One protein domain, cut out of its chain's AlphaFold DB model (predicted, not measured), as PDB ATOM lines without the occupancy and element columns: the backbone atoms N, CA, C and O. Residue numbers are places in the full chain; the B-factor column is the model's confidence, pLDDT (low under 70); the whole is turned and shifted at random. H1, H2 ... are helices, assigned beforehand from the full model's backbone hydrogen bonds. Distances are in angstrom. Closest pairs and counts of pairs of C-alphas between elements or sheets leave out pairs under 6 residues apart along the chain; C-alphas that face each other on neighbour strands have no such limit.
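This is residues 2 to 57 of the 155 residues of an uncharacterized protein of uncultured archaeon (UniProt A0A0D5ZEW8). A long straight helix, H1, and a shorter one, H2, meet near their ends as an open V, and H3 folds back from the far end of H2 in a second, smaller V. The three helices make an open zigzag with few contacts, and residues 2 to 21 of H1 stick out as a free arm that makes much of the length. The printed part has 56 residues with three named helices, in the order H1, H2, H3, and no named strand; the class is all helix. The whole is loose, with a radius of gyration of the C-alphas of 13.7 A, and elongated, spanning 42 by 26 by 20 A.

Find C-alpha 2 at (16.463, 3.748, 63.488); from there H1, residues 2 to 26, runs 36.6 A to C-alpha 26 at (17.455, 10.066, 27.467), with z falling while x and y change little. Next look at Val 30, where H2 begins; it holds residues 30 to 42 and is 18.2 A long. H3 holds residues 46 to 56, is 14.7 A long, and ends with C-alpha 56 at (32.931, 7.225, 36.358).

Start at the end of H1, where it is close to H2 but not clearly touching: the closest C-alphas, those of Cys 26 and Cys 32, are 5.2 A apart. These two helices run opposite ways at a steep tilt of 45 degrees, and their centres are 20.7 A apart. Move on to Ile 40 and Ile 48, whose C-alphas, 7.9 A apart, are the closest of H2 and H3. H2 and H3 are close but not clearly touching, and run opposite ways at a shallow tilt of 34.9 degrees, only just short of steep. H1 and H3 are apart. In H2 and H3 every O i to N i+4 pair is within hydrogen-bond range, and in H1 19 of 21 are.

The C-alphas farthest apart are those of Glu 2 and Glu 31, at 42.8 A. Residues 2 to 21, which belong to H1, stand free, and so do residues 42 to 47; the 30 residues without these stretches span 25 by 15 by 13 A. The links from H1 to H2 and from H2 to H3 are both tight, with 3 residues each, and the printed part has no cut. In the B-factor column, look for a mean pLDDT of 72.2 over the printed part; 21 residues are under 70, namely 2 to 6, 28, 30, 41, 44 and 46 to 57.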
ATOM      1  N   GLU A   2      17.253   4.500  64.494       53.12
ATOM      2  CA  GLU A   2      16.463   3.748  63.488       53.12
ATOM      3  C   GLU A   2      15.541   4.592  62.570       53.12
ATOM      4  O   GLU A   2      15.297   4.236  61.425       53.12
ATOM      5  N   GLN A   3      15.047   5.752  63.026       54.56
ATOM      6  CA  GLN A   3      14.200   6.638  62.201       54.56
ATOM      7  C   GLN A   3      14.974   7.468  61.165       54.56
ATOM      8  O   GLN A   3      14.384   7.885  60.174       54.56
ATOM      9  N   ALA A   4      16.270   7.719  61.381       58.88
ATOM     10  CA  ALA A   4      17.092   8.475  60.431       58.88
ATOM     11  C   ALA A   4      17.560   7.593  59.261       58.88
ATOM     12  O   ALA A   4      17.698   8.073  58.142       58.88
ATOM     13  N   GLU A   5      17.756   6.300  59.521       58.09
ATOM     14  CA  GLU A   5      18.185   5.306  58.534       58.09
ATOM     15  C   GLU A   5      17.068   5.009  57.518       58.09
ATOM     16  O   GLU A   5      17.298   5.060  56.315       58.09
ATOM     17  N   ASN A   6      15.822   4.863  57.991       62.91
ATOM     18  CA  ASN A   6      14.658   4.665  57.119       62.91
ATOM     19  C   ASN A   6      14.358   5.868  56.205       62.91
ATOM     20  O   ASN A   6      13.907   5.678  55.079       62.91
ATOM     21  N   GLY A   7      14.595   7.100  56.673       73.56
ATOM     22  CA  GLY A   7      14.390   8.304  55.856       73.56
ATOM     23  C   GLY A   7      15.441   8.453  54.754       73.56
ATOM     24  O   GLY A   7      15.110   8.816  53.628       73.56
ATOM     25  N   LEU A   8      16.692   8.099  55.058       78.00
ATOM     26  CA  LEU A   8      17.781   8.119  54.085       78.00
ATOM     27  C   LEU A   8      17.567   7.077  52.978       78.00
ATOM     28  O   LEU A   8      17.769   7.380  51.804       78.00
ATOM     29  N   ASP A   9      17.111   5.872  53.327       79.69
ATOM     30  CA  ASP A   9      16.806   4.827  52.343       79.69
ATOM     31  C   ASP A   9      15.660   5.224  51.400       79.69
ATOM     32  O   ASP A   9      15.694   4.921  50.203       79.69
ATOM     33  N   GLU A  10      14.659   5.947  51.907       83.81
ATOM     34  CA  GLU A  10      13.557   6.467  51.097       83.81
ATOM     35  C   GLU A  10      14.026   7.580  50.139       83.81
ATOM     36  O   GLU A  10      13.673   7.576  48.954       83.81
ATOM     37  N   GLU A  11      14.894   8.482  50.606       81.75
ATOM     38  CA  GLU A  11      15.519   9.524  49.780       81.75
ATOM     39  C   GLU A  11      16.430   8.935  48.695       81.75
ATOM     40  O   GLU A  11      16.335   9.323  47.524       81.75
ATOM     41  N   ILE A  12      17.256   7.944  49.041       81.62
ATOM     42  CA  ILE A  12      18.084   7.206  48.077       81.62
ATOM     43  C   ILE A  12      17.189   6.490  47.061       81.62
ATOM     44  O   ILE A  12      17.445   6.556  45.856       81.62
ATOM     45  N   GLY A  13      16.111   5.841  47.511       84.62
ATOM     46  CA  GLY A  13      15.144   5.179  46.637       84.62
ATOM     47  C   GLY A  13      14.506   6.142  45.631       84.62
ATOM     48  O   GLY A  13      14.434   5.841  44.434       84.62
ATOM     49  N   SER A  14      14.115   7.331  46.095       85.44
ATOM     50  CA  SER A  14      13.576   8.411  45.261       85.44
ATOM     51  C   SER A  14      14.600   8.929  44.243       85.44
ATOM     52  O   SER A  14      14.285   9.102  43.055       85.44
ATOM     53  N   LEU A  15      15.859   9.097  44.660       83.31
ATOM     54  CA  LEU A  15      16.949   9.521  43.784       83.31
ATOM     55  C   LEU A  15      17.225   8.480  42.693       83.31
ATOM     56  O   LEU A  15      17.324   8.826  41.516       83.31
ATOM     57  N   VAL A  16      17.272   7.194  43.050       82.56
ATOM     58  CA  VAL A  16      17.450   6.089  42.095       82.56
ATOM     59  C   VAL A  16      16.316   6.061  41.073       82.56
ATOM     60  O   VAL A  16      16.565   5.862  39.879       82.56
ATOM     61  N   LEU A  17      15.072   6.282  41.507       86.12
ATOM     62  CA  LEU A  17      13.927   6.371  40.602       86.12
ATOM     63  C   LEU A  17      14.066   7.546  39.629       86.12
ATOM     64  O   LEU A  17      13.830   7.389  38.431       86.12
ATOM     65  N   SER A  18      14.497   8.700  40.135       83.50
ATOM     66  CA  SER A  18      14.698   9.916  39.345       83.50
ATOM     67  C   SER A  18      15.806   9.734  38.306       83.50
ATOM     68  O   SER A  18      15.619  10.052  37.131       83.50
ATOM     69  N   VAL A  19      16.930   9.123  38.695       80.62
ATOM     70  CA  VAL A  19      18.025   8.781  37.775       80.62
ATOM     71  C   VAL A  19      17.546   7.801  36.704       80.62
ATOM     72  O   VAL A  19      17.810   8.014  35.521       80.62
ATOM     73  N   LYS A  20      16.780   6.765  37.072       78.94
ATOM     74  CA  LYS A  20      16.185   5.833  36.097       78.94
ATOM     75  C   LYS A  20      15.228   6.530  35.135       78.94
ATOM     76  O   LYS A  20      15.261   6.228  33.944       78.94
ATOM     77  N   ALA A  21      14.400   7.454  35.617       83.75
ATOM     78  CA  ALA A  21      13.497   8.225  34.769       83.75
ATOM     79  C   ALA A  21      14.280   9.060  33.746       83.75
ATOM     80  O   ALA A  21      13.962   9.025  32.560       83.75
ATOM     81  N   VAL A  22      15.356   9.727  34.173       80.31
ATOM     82  CA  VAL A  22      16.253  10.470  33.274       80.31
ATOM     83  C   VAL A  22      16.947   9.536  32.280       80.31
ATOM     84  O   VAL A  22      17.009   9.854  31.096       80.31
ATOM     85  N   MET A  23      17.415   8.361  32.710       74.00
ATOM     86  CA  MET A  23      18.010   7.368  31.807       74.00
ATOM     87  C   MET A  23      17.009   6.853  30.766       74.00
ATOM     88  O   MET A  23      17.377   6.687  29.606       74.00
ATOM     89  N   LEU A  24      15.750   6.627  31.148       78.38
ATOM     90  CA  LEU A  24      14.690   6.211  30.228       78.38
ATOM     91  C   LEU A  24      14.296   7.332  29.261       78.38
ATOM     92  O   LEU A  24      14.120   7.066  28.075       78.38
ATOM     93  N   LEU A  25      14.210   8.575  29.744       78.88
ATOM     94  CA  LEU A  25      13.919   9.756  28.926       78.88
ATOM     95  C   LEU A  25      15.047  10.055  27.931       78.88
ATOM     96  O   LEU A  25      14.778  10.353  26.771       78.88
ATOM     97  N   CYS A  26      16.307   9.937  28.360       74.00
ATOM     98  CA  CYS A  26      17.455  10.066  27.467       74.00
ATOM     99  C   CYS A  26      17.617   8.859  26.534       74.00
ATOM    100  O   CYS A  26      18.214   8.990  25.462       74.00
ATOM    101  N   GLY A  27      17.118   7.682  26.919       71.50
ATOM    102  CA  GLY A  27      17.251   6.448  26.152       71.50
ATOM    103  C   GLY A  27      18.694   6.212  25.695       71.50
ATOM    104  O   GLY A  27      19.638   6.244  26.487       71.50
ATOM    105  N   ASN A  28      18.879   6.011  24.386       66.25
ATOM    106  CA  ASN A  28      20.204   5.889  23.772       66.25
ATOM    107  C   ASN A  28      20.652   7.148  23.003       66.25
ATOM    108  O   ASN A  28      21.626   7.087  22.253       66.25
ATOM    109  N   SER A  29      19.962   8.281  23.181       74.31
ATOM    110  CA  SER A  29      20.315   9.551  22.538       74.31
ATOM    111  C   SER A  29      21.681  10.032  23.027       74.31
ATOM    112  O   SER A  29      21.901  10.271  24.218       74.31
ATOM    113  N   VAL A  30      22.611  10.180  22.084       69.62
ATOM    114  CA  VAL A  30      23.943  10.743  22.336       69.62
ATOM    115  C   VAL A  30      23.833  12.218  22.735       69.62
ATOM    116  O   VAL A  30      24.575  12.673  23.601       69.62
ATOM    117  N   GLU A  31      22.864  12.952  22.184       74.06
ATOM    118  CA  GLU A  31      22.635  14.367  22.501       74.06
ATOM    119  C   GLU A  31      22.165  14.559  23.943       74.06
ATOM    120  O   GLU A  31      22.680  15.427  24.643       74.06
ATOM    121  N   CYS A  32      21.255  13.711  24.429       76.06
ATOM    122  CA  CYS A  32      20.771  13.782  25.807       76.06
ATOM    123  C   CYS A  32      21.877  13.432  26.811       76.06
ATOM    124  O   CYS A  32      22.039  14.109  27.824       76.06
ATOM    125  N   LYS A  33      22.708  12.428  26.492       70.81
ATOM    126  CA  LYS A  33      23.893  12.080  27.294       70.81
ATOM    127  C   LYS A  33      24.901  13.229  27.351       70.81
ATOM    128  O   LYS A  33      25.428  13.516  28.424       70.81
ATOM    129  N   ASN A  34      25.152  13.891  26.222       73.56
ATOM    130  CA  ASN A  34      26.076  15.022  26.155       73.56
ATOM    131  C   ASN A  34      25.539  16.239  26.913       73.56
ATOM    132  O   ASN A  34      26.279  16.821  27.696       73.56
ATOM    133  N   ALA A  35      24.253  16.563  26.767       77.31
ATOM    134  CA  ALA A  35      23.614  17.654  27.498       77.31
ATOM    135  C   ALA A  35      23.577  17.401  29.016       77.31
ATOM    136  O   ALA A  35      23.792  18.318  29.807       77.31
ATOM    137  N   LEU A  36      23.336  16.153  29.437       76.19
ATOM    138  CA  LEU A  36      23.380  15.769  30.847       76.19
ATOM    139  C   LEU A  36      24.803  15.901  31.402       76.19
ATOM    140  O   LEU A  36      24.995  16.513  32.448       76.19
ATOM    141  N   ARG A  37      25.802  15.382  30.679       72.62
ATOM    142  CA  ARG A  37      27.220  15.510  31.042       72.62
ATOM    143  C   ARG A  37      27.650  16.972  31.128       72.62
ATOM    144  O   ARG A  37      28.340  17.336  32.070       72.62
ATOM    145  N   GLU A  38      27.238  17.802  30.178       78.50
ATOM    146  CA  GLU A  38      27.531  19.233  30.186       78.50
ATOM    147  C   GLU A  38      26.923  19.906  31.416       78.50
ATOM    148  O   GLU A  38      27.642  20.562  32.159       78.50
ATOM    149  N   ARG A  39      25.638  19.677  31.713       76.44
ATOM    150  CA  ARG A  39      25.002  20.252  32.911       76.44
ATOM    151  C   ARG A  39      25.656  19.806  34.211       76.44
ATOM    152  O   ARG A  39      25.809  20.628  35.105       76.44
ATOM    153  N   ILE A  40      26.036  18.536  34.297       73.50
ATOM    154  CA  ILE A  40      26.737  17.981  35.450       73.50
ATOM    155  C   ILE A  40      28.113  18.649  35.616       73.50
ATOM    156  O   ILE A  40      28.446  19.103  36.705       73.50
ATOM    157  N   ASN A  41      28.880  18.792  34.534       69.31
ATOM    158  CA  ASN A  41      30.199  19.428  34.573       69.31
ATOM    159  C   ASN A  41      30.126  20.930  34.904       69.31
ATOM    160  O   ASN A  41      31.038  21.472  35.528       69.31
ATOM    161  N   THR A  42      29.049  21.612  34.508       75.31
ATOM    162  CA  THR A  42      28.849  23.046  34.782       75.31
ATOM    163  C   THR A  42      28.466  23.325  36.237       75.31
ATOM    164  O   THR A  42      28.600  24.462  36.680       75.31
ATOM    165  N   MET A  43      28.022  22.323  37.006       72.69
ATOM    166  CA  MET A  43      27.637  22.528  38.409       72.69
ATOM    167  C   MET A  43      28.825  22.842  39.334       72.69
ATOM    168  O   MET A  43      28.577  23.371  40.408       72.69
ATOM    169  N   GLN A  44      30.080  22.593  38.918       61.56
ATOM    170  CA  GLN A  44      31.323  22.910  39.660       61.56
ATOM    171  C   GLN A  44      31.278  22.610  41.171       61.56
ATOM    172  O   GLN A  44      31.935  23.274  41.968       61.56
ATOM    173  N   ASP A  45      30.519  21.595  41.565       71.19
ATOM    174  CA  ASP A  45      30.381  21.206  42.958       71.19
ATOM    175  C   ASP A  45      31.386  20.084  43.249       71.19
ATOM    176  O   ASP A  45      31.436  19.070  42.545       71.19
ATOM    177  N   GLU A  46      32.245  20.301  44.242       67.06
ATOM    178  CA  GLU A  46      33.295  19.361  44.641       67.06
ATOM    179  C   GLU A  46      32.692  18.024  45.101       67.06
ATOM    180  O   GLU A  46      33.231  16.957  44.791       67.06
ATOM    181  N   GLU A  47      31.511  18.066  45.723       69.88
ATOM    182  CA  GLU A  47      30.771  16.886  46.172       69.88
ATOM    183  C   GLU A  47      30.205  16.097  44.984       69.88
ATOM    184  O   GLU A  47      30.286  14.867  44.950       69.88
ATOM    185  N   ILE A  48      29.713  16.794  43.952       68.38
ATOM    186  CA  ILE A  48      29.239  16.175  42.707       68.38
ATOM    187  C   ILE A  48      30.405  15.563  41.932       68.38
ATOM    188  O   ILE A  48      30.275  14.457  41.414       68.38
ATOM    189  N   ASN A  49      31.556  16.232  41.875       65.12
ATOM    190  CA  ASN A  49      32.745  15.686  41.223       65.12
ATOM    191  C   ASN A  49      33.250  14.425  41.934       65.12
ATOM    192  O   ASN A  49      33.559  13.440  41.266       65.12
ATOM    193  N   SER A  50      33.262  14.418  43.271       64.00
ATOM    194  CA  SER A  50      33.598  13.230  44.060       64.00
ATOM    195  C   SER A  50      32.582  12.099  43.850       64.00
ATOM    196  O   SER A  50      32.966  10.949  43.641       64.00
ATOM    197  N   PHE A  51      31.285  12.423  43.806       67.31
ATOM    198  CA  PHE A  51      30.227  11.458  43.509       67.31
ATOM    199  C   PHE A  51      30.381  10.865  42.106       67.31
ATOM    200  O   PHE A  51      30.333   9.652  41.938       67.31
ATOM    201  N   ILE A  52      30.622  11.694  41.091       67.12
ATOM    202  CA  ILE A  52      30.859  11.239  39.721       67.12
ATOM    203  C   ILE A  52      32.073  10.329  39.656       67.12
ATOM    204  O   ILE A  52      31.978   9.308  38.992       67.12
ATOM    205  N   ASP A  53      33.174  10.653  40.330       63.03
ATOM    206  CA  ASP A  53      34.401   9.848  40.310       63.03
ATOM    207  C   ASP A  53      34.164   8.418  40.838       63.03
ATOM    208  O   ASP A  53      34.679   7.442  40.288       63.03
ATOM    209  N   ILE A  54      33.258   8.265  41.813       61.38
ATOM    210  CA  ILE A  54      32.803   6.954  42.309       61.38
ATOM    211  C   ILE A  54      32.096   6.142  41.204       61.38
ATOM    212  O   ILE A  54      32.257   4.922  41.140       61.38
ATOM    213  N   PHE A  55      31.342   6.790  40.307       59.44
ATOM    214  CA  PHE A  55      30.584   6.128  39.230       59.44
ATOM    215  C   PHE A  55      31.289   6.115  37.863       59.44
ATOM    216  O   PHE A  55      30.943   5.303  37.004       59.44
ATOM    217  N   GLN A  56      32.250   7.011  37.633       57.66
ATOM    218  CA  GLN A  56      32.931   7.225  36.358       57.66
ATOM    219  C   GLN A  56      34.281   6.537  36.260       57.66
ATOM    220  O   GLN A  56      34.912   6.737  35.224       57.66
ATOM    221  N   LYS A  57      34.712   5.693  37.217       50.25
ATOM    222  CA  LYS A  57      35.851   4.797  36.961       50.25
ATOM    223  C   LYS A  57      35.566   4.044  35.660       50.25
ATOM    224  O   LYS A  57      34.693   3.172  35.633       50.25
TER     225      LYS A  57